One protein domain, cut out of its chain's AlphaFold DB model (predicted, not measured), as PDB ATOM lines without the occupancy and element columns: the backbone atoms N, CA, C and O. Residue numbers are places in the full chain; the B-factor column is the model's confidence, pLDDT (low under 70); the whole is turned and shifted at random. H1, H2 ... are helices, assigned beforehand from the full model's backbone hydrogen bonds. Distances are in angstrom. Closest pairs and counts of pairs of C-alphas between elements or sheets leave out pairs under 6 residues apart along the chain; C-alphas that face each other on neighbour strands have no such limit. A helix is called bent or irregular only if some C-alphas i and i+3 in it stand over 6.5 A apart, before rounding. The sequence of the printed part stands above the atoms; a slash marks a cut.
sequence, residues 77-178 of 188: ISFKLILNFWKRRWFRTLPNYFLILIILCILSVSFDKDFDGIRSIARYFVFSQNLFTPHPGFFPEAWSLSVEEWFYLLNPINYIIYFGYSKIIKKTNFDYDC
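AT A GLANCE: This is residues 77 to 178 of the 188 residues of the protein "Acyl_transf_3 domain-containing protein" of Chryseobacterium soli (UniProt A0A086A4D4). Two long helices, H3 and H1, run opposite ways, loosely side by side for part of their length: H1a is near H3a and the beginning of H3b. Residues 165 to 178 of H3b stick out at one end; toward the other, short H2 folds back beside H1b. The 102 printed residues have three named helices, in the order H1, H2, H3, and no named strand: all helix. The whole is extended, with a radius of gyration of the C-alphas of 20.2 A and spans of 74 by 27 by 18 A.

HOW THE PARTS SIT: H3, residues 142 to 178, was assigned as one helix by its hydrogen bonds but is bent, C-alphas 153 and 156 being 6.6 A apart; its arms H3a, residues 142 to 153, and H3b, residues 156 to 178, stand at a shallow tilt of 24 degrees. H1, residues 79 to 111, likewise assigned as one helix, is bent, with C-alphas 92 and 95 6.8 A apart; H1a, residues 79 to 92, and H1b, residues 95 to 111, stand at a steep tilt of 48 degrees. H1a and H3a are close but not clearly touching, their closest C-alphas, Trp 86 and Tyr 152, 7.2 A apart. H2, residues 117 to 125, is close to but not clearly touching H1b, the closest C-alphas being Val 109 and Gly 117, 7.6 A. Every O i to N i+4 pair is within hydrogen-bond range in H1b, H3a and H3b; H1a has 9 of 10, and H2 2 of 5, beside 3 of 6 O i to N i+3 pairs.

IN THESE COORDINATES: H3a is 16.8 A long and H3b 32.7 A, ending at C-alpha 178 (142.765, 145.129, 121.161). H1a, 20.4 A, begins at C-alpha 79 (114.134, 158.385, 127.060); H1b is 24.4 A and H2 12.7 A.

THE WHOLE: The farthest C-alphas, Lys 113 and Cys 178, are 74.0 A apart. The printed part has no cut; H2 to H3 is a long link. The pLDDT is under 70 at 13 residues, among them 117 to 119 and 175 to 178.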
ATOM      1  N   ILE A  77     120.260 158.605 121.749       77.25
ATOM      2  CA  ILE A  77     119.024 157.914 122.105       77.25
ATOM      3  C   ILE A  77     118.800 158.105 123.605       77.25
ATOM      4  O   ILE A  77     119.504 157.546 124.443       77.25
ATOM      5  N   SER A  78     117.801 158.914 123.943       82.81
ATOM      6  CA  SER A  78     117.418 159.197 125.319       82.81
ATOM      7  C   SER A  78     115.927 158.978 125.500       82.81
ATOM      8  O   SER A  78     115.118 159.249 124.610       82.81
ATOM      9  N   PHE A  79     115.541 158.551 126.701       84.19
ATOM     10  CA  PHE A  79     114.134 158.385 127.060       84.19
ATOM     11  C   PHE A  79     113.323 159.676 126.841       84.19
ATOM     12  O   PHE A  79     112.179 159.640 126.394       84.19
ATOM     13  N   LYS A  80     113.948 160.841 127.059       88.00
ATOM     14  CA  LYS A  80     113.345 162.158 126.820       88.00
ATOM     15  C   LYS A  80     113.001 162.401 125.345       88.00
ATOM     16  O   LYS A  80     111.972 163.012 125.064       88.00
ATOM     17  N   LEU A  81     113.838 161.937 124.412       86.50
ATOM     18  CA  LEU A  81     113.581 162.052 122.974       86.50
ATOM     19  C   LEU A  81     112.333 161.251 122.583       86.50
ATOM     20  O   LEU A  81     111.431 161.796 121.954       86.50
ATOM     21  N   ILE A  82     112.242 160.005 123.049       87.50
ATOM     22  CA  ILE A  82     111.113 159.106 122.766       87.50
ATOM     23  C   ILE A  82     109.817 159.631 123.391       87.50
ATOM     24  O   ILE A  82     108.790 159.708 122.719       87.50
ATOM     25  N   LEU A  83     109.866 160.093 124.645       90.06
ATOM     26  CA  LEU A  83     108.713 160.727 125.286       90.06
ATOM     27  C   LEU A  83     108.224 161.960 124.516       90.06
ATOM     28  O   LEU A  83     107.019 162.163 124.372       90.06
ATOM     29  N   ASN A  84     109.140 162.797 124.024       89.81
ATOM     30  CA  ASN A  84     108.776 163.964 123.222       89.81
ATOM     31  C   ASN A  84     108.163 163.559 121.877       89.81
ATOM     32  O   ASN A  84     107.217 164.207 121.421       89.81
ATOM     33  N   PHE A  85     108.671 162.488 121.261       89.06
ATOM     34  CA  PHE A  85     108.097 161.911 120.052       89.06
ATOM     35  C   PHE A  85     106.648 161.463 120.291       89.06
ATOM     36  O   PHE A  85     105.756 161.950 119.591       89.06
ATOM     37  N   TRP A  86     106.388 160.645 121.319       91.38
ATOM     38  CA  TRP A  86     105.034 160.183 121.653       91.38
ATOM     39  C   TRP A  86     104.093 161.335 121.988       91.38
ATOM     40  O   TRP A  86     103.020 161.425 121.399       91.38
ATOM     41  N   LYS A  87     104.516 162.287 122.835       93.12
ATOM     42  CA  LYS A  87     103.697 163.462 123.187       93.12
ATOM     43  C   LYS A  87     103.206 164.202 121.948       93.12
ATOM     44  O   LYS A  87     102.014 164.458 121.815       93.12
ATOM     45  N   ARG A  88     104.101 164.522 121.012       89.69
ATOM     46  CA  ARG A  88     103.734 165.257 119.790       89.69
ATOM     47  C   ARG A  88     102.697 164.526 118.941       89.69
ATOM     48  O   ARG A  88     101.926 165.187 118.249       89.69
ATOM     49  N   ARG A  89     102.706 163.190 118.947       90.62
ATOM     50  CA  ARG A  89     101.738 162.378 118.197       90.62
ATOM     51  C   ARG A  89     100.423 162.272 118.936       90.62
ATOM     52  O   ARG A  89      99.397 162.650 118.380       90.62
ATOM     53  N   TRP A  90     100.482 161.916 120.210       93.94
ATOM     54  CA  TRP A  90      99.304 161.768 121.046       93.94
ATOM     55  C   TRP A  90      98.491 163.048 121.165       93.94
ATOM     56  O   TRP A  90      97.281 162.993 121.002       93.94
ATOM     57  N   PHE A  91      99.118 164.217 121.323       94.69
ATOM     58  CA  PHE A  91      98.388 165.494 121.345       94.69
ATOM     59  C   PHE A  91      97.715 165.857 120.014       94.69
ATOM     60  O   PHE A  91      96.871 166.748 119.987       94.69
ATOM     61  N   ARG A  92      98.077 165.197 118.909       90.12
ATOM     62  CA  ARG A  92      97.472 165.427 117.595       90.12
ATOM     63  C   ARG A  92      96.321 164.462 117.308       90.12
ATOM     64  O   ARG A  92      95.341 164.892 116.709       90.12
ATOM     65  N   THR A  93      96.452 163.186 117.671       92.56
ATOM     66  CA  THR A  93      95.496 162.126 117.296       92.56
ATOM     67  C   THR A  93      94.495 161.816 118.406       92.56
ATOM     68  O   THR A  93      93.290 161.767 118.150       92.56
ATOM     69  N   LEU A  94      94.965 161.675 119.649       94.62
ATOM     70  CA  LEU A  94      94.145 161.199 120.763       94.62
ATOM     71  C   LEU A  94      92.987 162.130 121.152       94.62
ATOM     72  O   LEU A  94      91.911 161.598 121.418       94.62
ATOM     73  N   PRO A  95      93.124 163.475 121.172       96.19
ATOM     74  CA  PRO A  95      92.014 164.346 121.560       96.19
ATOM     75  C   PRO A  95      90.773 164.142 120.692       96.19
ATOM     76  O   PRO A  95      89.675 163.971 121.215       96.19
ATOM     77  N   ASN A  96      90.953 164.091 119.369       95.56
ATOM     78  CA  ASN A  96      89.843 163.888 118.443       95.56
ATOM     79  C   ASN A  96      89.284 162.467 118.538       95.56
ATOM     80  O   ASN A  96      88.069 162.293 118.509       95.56
ATOM     81  N   TYR A  97      90.148 161.461 118.691       96.00
ATOM     82  CA  TYR A  97      89.710 160.080 118.869       96.00
ATOM     83  C   TYR A  97      88.821 159.915 120.104       96.00
ATOM     84  O   TYR A  97      87.709 159.400 119.997       96.00
ATOM     85  N   PHE A  98      89.278 160.394 121.265       95.44
ATOM     86  CA  PHE A  98      88.511 160.288 122.501       95.44
ATOM     87  C   PHE A  98      87.238 161.128 122.464       95.44
ATOM     88  O   PHE A  98      86.221 160.692 122.997       95.44
ATOM     89  N   LEU A  99      87.256 162.285 121.796       96.50
ATOM     90  CA  LEU A  99      86.053 163.088 121.582       96.50
ATOM     91  C   LEU A  99      84.986 162.290 120.822       96.50
ATOM     92  O   LEU A  99      83.852 162.198 121.289       96.50
ATOM     93  N   ILE A 100      85.343 161.675 119.691       95.62
ATOM     94  CA  ILE A 100      84.399 160.875 118.900       95.62
ATOM     95  C   ILE A 100      83.971 159.617 119.658       95.62
ATOM     96  O   ILE A 100      82.782 159.307 119.683       95.62
ATOM     97  N   LEU A 101      84.898 158.940 120.343       94.12
ATOM     98  CA  LEU A 101      84.581 157.778 121.173       94.12
ATOM     99  C   LEU A 101      83.537 158.124 122.244       94.12
ATOM    100  O   LEU A 101      82.560 157.398 122.400       94.12
ATOM    101  N   ILE A 102      83.701 159.249 122.947       93.12
ATOM    102  CA  ILE A 102      82.740 159.711 123.960       93.12
ATOM    103  C   ILE A 102      81.377 160.004 123.326       93.12
ATOM    104  O   ILE A 102      80.358 159.595 123.883       93.12
ATOM    105  N   ILE A 103      81.340 160.664 122.166       94.31
ATOM    106  CA  ILE A 103      80.086 160.935 121.448       94.31
ATOM    107  C   ILE A 103      79.375 159.625 121.087       94.31
ATOM    108  O   ILE A 103      78.186 159.485 121.369       94.31
ATOM    109  N   LEU A 104      80.093 158.646 120.530       92.06
ATOM    110  CA  LEU A 104      79.529 157.338 120.183       92.06
ATOM    111  C   LEU A 104      79.017 156.590 121.418       92.06
ATOM    112  O   LEU A 104      77.940 155.996 121.365       92.06
ATOM    113  N   CYS A 105      79.730 156.666 122.543       90.62
ATOM    114  CA  CYS A 105      79.272 156.106 123.814       90.62
ATOM    115  C   CYS A 105      77.963 156.755 124.287       90.62
ATOM    116  O   CYS A 105      77.034 156.038 124.655       90.62
ATOM    117  N   ILE A 106      77.866 158.091 124.254       90.81
ATOM    118  CA  ILE A 106      76.650 158.821 124.653       90.81
ATOM    119  C   ILE A 106      75.474 158.433 123.751       90.81
ATOM    120  O   ILE A 106      74.391 158.131 124.255       90.81
ATOM    121  N   LEU A 107      75.682 158.405 122.432       91.69
ATOM    122  CA  LEU A 107      74.644 158.024 121.474       91.69
ATOM    123  C   LEU A 107      74.190 156.577 121.686       91.69
ATOM    124  O   LEU A 107      72.993 156.319 121.740       91.69
ATOM    125  N   SER A 108      75.121 155.647 121.884       89.56
ATOM    126  CA  SER A 108      74.784 154.227 122.035       89.56
ATOM    127  C   SER A 108      74.018 153.963 123.325       89.56
ATOM    128  O   SER A 108      72.977 153.327 123.286       89.56
ATOM    129  N   VAL A 109      74.426 154.560 124.450       87.44
ATOM    130  CA  VAL A 109      73.657 154.477 125.706       87.44
ATOM    131  C   VAL A 109      72.264 155.117 125.578       87.44
ATOM    132  O   VAL A 109      71.330 154.696 126.257       87.44
ATOM    133  N   SER A 110      72.107 156.131 124.721       89.19
ATOM    134  CA  SER A 110      70.826 156.839 124.556       89.19
ATOM    135  C   SER A 110      69.845 156.120 123.624       89.19
ATOM    136  O   SER A 110      68.635 156.220 123.826       89.19
ATOM    137  N   PHE A 111      70.347 155.435 122.592       88.31
ATOM    138  CA  PHE A 111      69.530 154.901 121.497       88.31
ATOM    139  C   PHE A 111      69.551 153.371 121.380       88.31
ATOM    140  O   PHE A 111      68.622 152.814 120.796       88.31
ATOM    141  N   ASP A 112      70.551 152.693 121.943       84.00
ATOM    142  CA  ASP A 112      70.702 151.237 121.893       84.00
ATOM    143  C   ASP A 112      70.512 150.627 123.292       84.00
ATOM    144  O   ASP A 112      71.319 150.813 124.204       84.00
ATOM    145  N   LYS A 113      69.401 149.905 123.470       76.31
ATOM    146  CA  LYS A 113      69.018 149.313 124.762       76.31
ATOM    147  C   LYS A 113      69.824 148.063 125.111       76.31
ATOM    148  O   LYS A 113      69.878 147.714 126.287       76.31
ATOM    149  N   ASP A 114      70.452 147.434 124.119       79.31
ATOM    150  CA  ASP A 114      71.217 146.195 124.278       79.31
ATOM    151  C   ASP A 114      72.734 146.461 124.344       79.31
ATOM    152  O   ASP A 114      73.555 145.543 124.282       79.31
ATOM    153  N   PHE A 115      73.134 147.730 124.490       80.44
ATOM    154  CA  PHE A 115      74.536 148.125 124.524       80.44
ATOM    155  C   PHE A 115      75.242 147.662 125.812       80.44
ATOM    156  O   PHE A 115      75.140 148.285 126.871       80.44
ATOM    157  N   ASP A 116      76.042 146.598 125.705       74.81
ATOM    158  CA  ASP A 116      76.814 145.983 126.803       74.81
ATOM    159  C   ASP A 116      78.114 146.772 127.140       74.81
ATOM    160  O   ASP A 116      79.244 146.268 127.171       74.81
ATOM    161  N   GLY A 117      77.953 148.092 127.295       67.31
ATOM    162  CA  GLY A 117      78.948 149.122 126.993       67.31
ATOM    163  C   GLY A 117      80.296 149.043 127.707       67.31
ATOM    164  O   GLY A 117      81.337 149.186 127.070       67.31
ATOM    165  N   ILE A 118      80.336 148.812 129.020       69.25
ATOM    166  CA  ILE A 118      81.579 148.999 129.798       69.25
ATOM    167  C   ILE A 118      82.675 148.004 129.386       69.25
ATOM    168  O   ILE A 118      83.841 148.383 129.241       69.25
ATOM    169  N   ARG A 119      82.316 146.734 129.162       68.81
ATOM    170  CA  ARG A 119      83.288 145.692 128.796       68.81
ATOM    171  C   ARG A 119      83.753 145.834 127.345       68.81
ATOM    172  O   ARG A 119      84.916 145.553 127.048       68.81
ATOM    173  N   SER A 120      82.874 146.311 126.468       72.38
ATOM    174  CA  SER A 120      83.153 146.504 125.042       72.38
ATOM    175  C   SER A 120      83.977 147.765 124.763       72.38
ATOM    176  O   SER A 120      84.863 147.738 123.908       72.38
ATOM    177  N   ILE A 121      83.771 148.844 125.526       85.44
ATOM    178  CA  ILE A 121      84.488 150.116 125.351       85.44
ATOM    179  C   ILE A 121      85.922 150.050 125.898       85.44
ATOM    180  O   ILE A 121      86.819 150.684 125.343       85.44
ATOM    181  N   ALA A 122      86.180 149.266 126.951       87.88
ATOM    182  CA  ALA A 122      87.496 149.210 127.600       87.88
ATOM    183  C   ALA A 122      88.651 148.927 126.617       87.88
ATOM    184  O   ALA A 122      89.738 149.486 126.754       87.88
ATOM    185  N   ARG A 123      88.401 148.115 125.580       90.25
ATOM    186  CA  ARG A 123      89.393 147.789 124.541       90.25
ATOM    187  C   ARG A 123      89.803 149.004 123.705       90.25
ATOM    188  O   ARG A 123      90.973 149.122 123.358       90.25
ATOM    189  N   TYR A 124      88.885 149.940 123.464       92.38
ATOM    190  CA  TYR A 124      89.130 151.156 122.683       92.38
ATOM    191  C   TYR A 124      90.024 152.171 123.404       92.38
ATOM    192  O   TYR A 124      90.689 152.964 122.740       92.38
ATOM    193  N   PHE A 125      90.088 152.142 124.740       91.19
ATOM    194  CA  PHE A 125      90.968 153.026 125.516       91.19
ATOM    195  C   PHE A 125      92.440 152.619 125.458       91.19
ATOM    196  O   PHE A 125      93.320 153.472 125.549       91.19
ATOM    197  N   VAL A 126      92.705 151.322 125.307       91.69
ATOM    198  CA  VAL A 126      94.060 150.754 125.229       91.69
ATOM    199  C   VAL A 126      94.417 150.282 123.818       91.69
ATOM    200  O   VAL A 126      95.420 149.598 123.636       91.69
ATOM    201  N   PHE A 127      93.592 150.625 122.824       93.81
ATOM    202  CA  PHE A 127      93.775 150.250 121.420       93.81
ATOM    203  C   PHE A 127      93.899 148.728 121.195       93.81
ATOM    204  O   PHE A 127      94.617 148.278 120.306       93.81
ATOM    205  N   SER A 128      93.228 147.906 122.010       93.31
ATOM    206  CA  SER A 128      93.356 146.439 121.981       93.31
ATOM    207  C   SER A 128      92.273 145.719 121.177       93.31
ATOM    208  O   SER A 128      92.275 144.490 121.101       93.31
ATOM    209  N   GLN A 129      91.358 146.461 120.554       91.38
ATOM    210  CA  GLN A 129      90.213 145.906 119.832       91.38
ATOM    211  C   GLN A 129      90.589 145.034 118.619       91.38
ATOM    212  O   GLN A 129      89.808 144.157 118.258       91.38
ATOM    213  N   ASN A 130      91.800 145.215 118.076       91.94
ATOM    214  CA  ASN A 130      92.302 144.544 116.868       91.94
ATOM    215  C   ASN A 130      93.385 143.494 117.104       91.94
ATOM    216  O   ASN A 130      93.920 142.946 116.145       91.94
ATOM    217  N   LEU A 131      93.761 143.241 118.357       88.94
ATOM    218  CA  LEU A 131      94.934 142.411 118.639       88.94
ATOM    219  C   LEU A 131      94.647 140.913 118.520       88.94
ATOM    220  O   LEU A 131      95.464 140.168 117.990       88.94
ATOM    221  N   PHE A 132      93.500 140.470 119.035       86.94
ATOM    222  CA  PHE A 132      93.183 139.041 119.180       86.94
ATOM    223  C   PHE A 132      91.810 138.661 118.629       86.94
ATOM    224  O   PHE A 132      91.456 137.486 118.590       86.94
ATOM    225  N   THR A 133      91.018 139.651 118.229       85.50
ATOM    226  CA  THR A 133      89.653 139.470 117.741       85.50
ATOM    227  C   THR A 133      89.432 140.334 116.508       85.50
ATOM    228  O   THR A 133      90.066 141.386 116.404       85.50
ATOM    229  N   PRO A 134      88.520 139.943 115.601       89.19
ATOM    230  CA  PRO A 134      88.043 140.838 114.554       89.19
ATOM    231  C   PRO A 134      87.554 142.168 115.145       89.19
ATOM    232  O   PRO A 134      86.940 142.176 116.217       89.19
ATOM    233  N   HIS A 135      87.838 143.275 114.452       89.69
ATOM    234  CA  HIS A 135      87.481 144.617 114.918       89.69
ATOM    235  C   HIS A 135      85.962 144.736 115.119       89.69
ATOM    236  O   HIS A 135      85.208 144.410 114.196       89.69
ATOM    237  N   PRO A 136      85.477 145.202 116.283       88.44
ATOM    238  CA  PRO A 136      84.046 145.351 116.511       88.44
ATOM    239  C   PRO A 136      83.435 146.477 115.664       88.44
ATOM    240  O   PRO A 136      84.050 147.516 115.445       88.44
ATOM    241  N   GLY A 137      82.169 146.321 115.273       87.12
ATOM    242  CA  GLY A 137      81.443 147.313 114.466       87.12
ATOM    243  C   GLY A 137      80.982 148.576 115.207       87.12
ATOM    244  O   GLY A 137      80.353 149.423 114.594       87.12
ATOM    245  N   PHE A 138      81.266 148.711 116.509       89.44
ATOM    246  CA  PHE A 138      80.840 149.863 117.322       89.44
ATOM    247  C   PHE A 138      81.497 151.177 116.882       89.44
ATOM    248  O   PHE A 138      80.842 152.209 116.791       89.44
ATOM    249  N   PHE A 139      82.800 151.134 116.618       91.50
ATOM    250  CA  PHE A 139      83.544 152.270 116.094       91.50
ATOM    251  C   PHE A 139      84.464 151.748 114.990       91.50
ATOM    252  O   PHE A 139      85.657 151.531 115.237       91.50
ATOM    253  N   PRO A 140      83.912 151.447 113.799       89.19
ATOM    254  CA  PRO A 140      84.619 150.704 112.770       89.19
ATOM    255  C   PRO A 140      85.901 151.423 112.362       89.19
ATOM    256  O   PRO A 140      86.942 150.787 112.306       89.19
ATOM    257  N   GLU A 141      85.893 152.746 112.240       90.62
ATOM    258  CA  GLU A 141      87.036 153.563 111.814       90.62
ATOM    259  C   GLU A 141      88.235 153.492 112.775       90.62
ATOM    260  O   GLU A 141      89.378 153.678 112.351       90.62
ATOM    261  N   ALA A 142      88.007 153.173 114.056       93.25
ATOM    262  CA  ALA A 142      89.063 153.055 115.064       93.25
ATOM    263  C   ALA A 142      90.056 151.921 114.779       93.25
ATOM    264  O   ALA A 142      91.108 151.849 115.425       93.25
ATOM    265  N   TRP A 143      89.731 151.024 113.843       92.44
ATOM    266  CA  TRP A 143      90.587 149.902 113.497       92.44
ATOM    267  C   TRP A 143      91.970 150.386 113.049       92.44
ATOM    268  O   TRP A 143      92.992 149.902 113.539       92.44
ATOM    269  N   SER A 144      91.997 151.391 112.173       92.00
ATOM    270  CA  SER A 144      93.229 151.867 111.558       92.00
ATOM    271  C   SER A 144      94.083 152.632 112.574       92.00
ATOM    272  O   SER A 144      95.274 152.365 112.739       92.00
ATOM    273  N   LEU A 145      93.451 153.498 113.367       92.50
ATOM    274  CA  LEU A 145      94.146 154.247 114.407       92.50
ATOM    275  C   LEU A 145      94.787 153.327 115.457       92.50
ATOM    276  O   LEU A 145      95.897 153.596 115.902       92.50
ATOM    277  N   SER A 146      94.137 152.218 115.826       93.81
ATOM    278  CA  SER A 146      94.729 151.272 116.782       93.81
ATOM    279  C   SER A 146      96.055 150.692 116.297       93.81
ATOM    280  O   SER A 146      97.025 150.653 117.052       93.81
ATOM    281  N   VAL A 147      96.128 150.316 115.019       92.06
ATOM    282  CA  VAL A 147      97.352 149.803 114.395       92.06
ATOM    283  C   VAL A 147      98.434 150.884 114.374       92.06
ATOM    284  O   VAL A 147      99.596 150.605 114.674       92.06
ATOM    285  N   GLU A 148      98.055 152.126 114.074       91.94
ATOM    286  CA  GLU A 148      98.962 153.273 114.053       91.94
ATOM    287  C   GLU A 148      99.558 153.582 115.440       91.94
ATOM    288  O   GLU A 148     100.767 153.793 115.557       91.94
ATOM    289  N   GLU A 149      98.756 153.535 116.506       92.88
ATOM    290  CA  GLU A 149      99.228 153.777 117.877       92.88
ATOM    291  C   GLU A 149     100.174 152.664 118.371       92.88
ATOM    292  O   GLU A 149     101.230 152.952 118.945       92.88
ATOM    293  N   TRP A 150      99.878 151.392 118.078       93.00
ATOM    294  CA  TRP A 150     100.813 150.294 118.370       93.00
ATOM    295  C   TRP A 150     102.108 150.417 117.572       93.00
ATOM    296  O   TRP A 150     103.192 150.185 118.114       93.00
ATOM    297  N   PHE A 151     102.032 150.857 116.317       90.44
ATOM    298  CA  PHE A 151     103.221 151.175 115.537       90.44
ATOM    299  C   PHE A 151     104.053 152.289 116.202       90.44
ATOM    300  O   PHE A 151     105.274 152.159 116.304       90.44
ATOM    301  N   TYR A 152     103.429 153.348 116.728       89.94
ATOM    302  CA  TYR A 152     104.134 154.427 117.442       89.94
ATOM    303  C   TYR A 152     104.837 153.974 118.715       89.94
ATOM    304  O   TYR A 152     105.903 154.506 119.040       89.94
ATOM    305  N   LEU A 153     104.264 153.006 119.424       90.75
ATOM    306  CA  LEU A 153     104.866 152.421 120.618       90.75
ATOM    307  C   LEU A 153     106.035 151.495 120.266       90.75
ATOM    308  O   LEU A 153     107.111 151.618 120.853       90.75
ATOM    309  N   LEU A 154     105.851 150.603 119.290       90.38
ATOM    310  CA  LEU A 154     106.829 149.568 118.945       90.38
ATOM    311  C   LEU A 154     108.035 150.112 118.174       90.38
ATOM    312  O   LEU A 154     109.162 149.677 118.404       90.38
ATOM    313  N   ASN A 155     107.831 151.078 117.280       87.81
ATOM    314  CA  ASN A 155     108.889 151.593 116.412       87.81
ATOM    315  C   ASN A 155     110.129 152.126 117.176       87.81
ATOM    316  O   ASN A 155     111.235 151.662 116.898       87.81
ATOM    317  N   PRO A 156     110.014 153.024 118.179       83.94
ATOM    318  CA  PRO A 156     111.179 153.480 118.944       83.94
ATOM    319  C   PRO A 156     111.848 152.360 119.749       83.94
ATOM    320  O   PRO A 156     113.071 152.371 119.888       83.94
ATOM    321  N   ILE A 157     111.083 151.378 120.236       84.50
ATOM    322  CA  ILE A 157     111.628 150.213 120.950       84.50
ATOM    323  C   ILE A 157     112.489 149.377 119.998       84.50
ATOM    324  O   ILE A 157     113.631 149.058 120.327       84.50
ATOM    325  N   ASN A 158     111.990 149.102 118.791       84.75
ATOM    326  CA  ASN A 158     112.733 148.379 117.758       84.75
ATOM    327  C   ASN A 158     114.048 149.087 117.403       84.75
ATOM    328  O   ASN A 158     115.083 148.430 117.285       84.75
ATOM    329  N   TYR A 159     114.046 150.421 117.312       81.75
ATOM    330  CA  TYR A 159     115.275 151.185 117.077       81.75
ATOM    331  C   TYR A 159     116.259 151.118 118.246       81.75
ATOM    332  O   TYR A 159     117.449 150.924 118.004       81.75
ATOM    333  N   ILE A 160     115.802 151.246 119.498       81.75
ATOM    334  CA  ILE A 160     116.682 151.091 120.670       81.75
ATOM    335  C   ILE A 160     117.357 149.722 120.640       81.75
ATOM    336  O   ILE A 160     118.566 149.630 120.846       81.75
ATOM    337  N   ILE A 161     116.583 148.672 120.367       83.31
ATOM    338  CA  ILE A 161     117.085 147.303 120.288       83.31
ATOM    339  C   ILE A 161     118.130 147.198 119.171       83.31
ATOM    340  O   ILE A 161     119.256 146.779 119.431       83.31
ATOM    341  N   TYR A 162     117.805 147.645 117.956       82.94
ATOM    342  CA  TYR A 162     118.707 147.590 116.802       82.94
ATOM    343  C   TYR A 162     120.025 148.349 117.035       82.94
ATOM    344  O   TYR A 162     121.116 147.798 116.855       82.94
ATOM    345  N   PHE A 163     119.948 149.602 117.489       75.69
ATOM    346  CA  PHE A 163     121.137 150.414 117.744       75.69
ATOM    347  C   PHE A 163     121.921 149.917 118.963       75.69
ATOM    348  O   PHE A 163     123.153 149.897 118.917       75.69
ATOM    349  N   GLY A 164     121.236 149.448 120.008       72.06
ATOM    350  CA  GLY A 164     121.843 148.792 121.165       72.06
ATOM    351  C   GLY A 164     122.664 147.568 120.760       72.06
ATOM    352  O   GLY A 164     123.851 147.501 121.086       72.06
ATOM    353  N   TYR A 165     122.087 146.665 119.959       70.88
ATOM    354  CA  TYR A 165     122.801 145.515 119.395       70.88
ATOM    355  C   TYR A 165     124.007 145.941 118.552       70.88
ATOM    356  O   TYR A 165     125.106 145.423 118.745       70.88
ATOM    357  N   SER A 166     123.850 146.931 117.667       72.81
ATOM    358  CA  SER A 166     124.952 147.392 116.807       72.81
ATOM    359  C   SER A 166     126.139 147.966 117.599       72.81
ATOM    360  O   SER A 166     127.297 147.765 117.226       72.81
ATOM    361  N   LYS A 167     125.867 148.648 118.723       67.94
ATOM    362  CA  LYS A 167     126.894 149.229 119.598       67.94
ATOM    363  C   LYS A 167     127.626 148.145 120.392       67.94
ATOM    364  O   LYS A 167     128.842 148.235 120.549       67.94
ATOM    365  N   ILE A 168     126.911 147.106 120.831       68.56
ATOM    366  CA  ILE A 168     127.489 145.928 121.499       68.56
ATOM    367  C   ILE A 168     128.412 145.156 120.543       68.56
ATOM    368  O   ILE A 168     129.532 144.822 120.927       68.56
ATOM    369  N   ILE A 169     127.990 144.931 119.293       68.12
ATOM    370  CA  ILE A 169     128.800 144.227 118.280       68.12
ATOM    371  C   ILE A 169     130.075 145.014 117.944       68.12
ATOM    372  O   ILE A 169     131.163 144.451 117.897       68.12
ATOM    373  N   LYS A 170     129.978 146.338 117.762       65.25
ATOM    374  CA  LYS A 170     131.172 147.167 117.520       65.25
ATOM    375  C   LYS A 170     132.137 147.161 118.704       65.25
ATOM    376  O   LYS A 170     133.341 147.106 118.488       65.25
ATOM    377  N   LYS A 171     131.619 147.211 119.936       70.94
ATOM    378  CA  LYS A 171     132.450 147.167 121.146       70.94
ATOM    379  C   LYS A 171     133.165 145.824 121.289       70.94
ATOM    380  O   LYS A 171     134.360 145.811 121.527       70.94
ATOM    381  N   THR A 172     132.448 144.720 121.094       66.19
ATOM    382  CA  THR A 172     133.039 143.376 121.160       66.19
ATOM    383  C   THR A 172     134.121 143.187 120.098       66.19
ATOM    384  O   THR A 172     135.223 142.800 120.462       66.19
ATOM    385  N   ASN A 173     133.885 143.557 118.833       60.38
ATOM    386  CA  ASN A 173     134.925 143.500 117.791       60.38
ATOM    387  C   ASN A 173     136.157 144.363 118.122       60.38
ATOM    388  O   ASN A 173     137.279 143.903 117.952       60.38
ATOM    389  N   PHE A 174     135.962 145.574 118.656       70.12
ATOM    390  CA  PHE A 174     137.070 146.430 119.095       70.12
ATOM    391  C   PHE A 174     137.862 145.820 120.267       70.12
ATOM    392  O   PHE A 174     139.091 145.863 120.266       70.12
ATOM    393  N   ASP A 175     137.177 145.214 121.242       59.00
ATOM    394  CA  ASP A 175     137.818 144.533 122.373       59.00
ATOM    395  C   ASP A 175     138.601 143.284 121.903       59.00
ATOM    396  O   ASP A 175     139.702 143.041 122.400       59.00
ATOM    397  N   TYR A 176     138.098 142.530 120.912       58.62
ATOM    398  CA  TYR A 176     138.823 141.402 120.299       58.62
ATOM    399  C   TYR A 176     140.080 141.849 119.548       58.62
ATOM    400  O   TYR A 176     141.132 141.228 119.717       58.62
ATOM    401  N   ASP A 177     140.001 142.930 118.769       61.56
ATOM    402  CA  ASP A 177     141.160 143.477 118.062       61.56
ATOM    403  C   ASP A 177     142.225 143.950 119.066       61.56
ATOM    404  O   ASP A 177     143.386 143.548 118.974       61.56
ATOM    405  N   CYS A 178     141.842 144.709 120.101       58.84
ATOM    406  CA  CYS A 178     142.765 145.129 121.161       58.84
ATOM    407  C   CYS A 178     143.394 143.946 121.913       58.84
ATOM    408  O   CYS A 178     144.593 143.981 122.200       58.84
TER     409      CYS A 178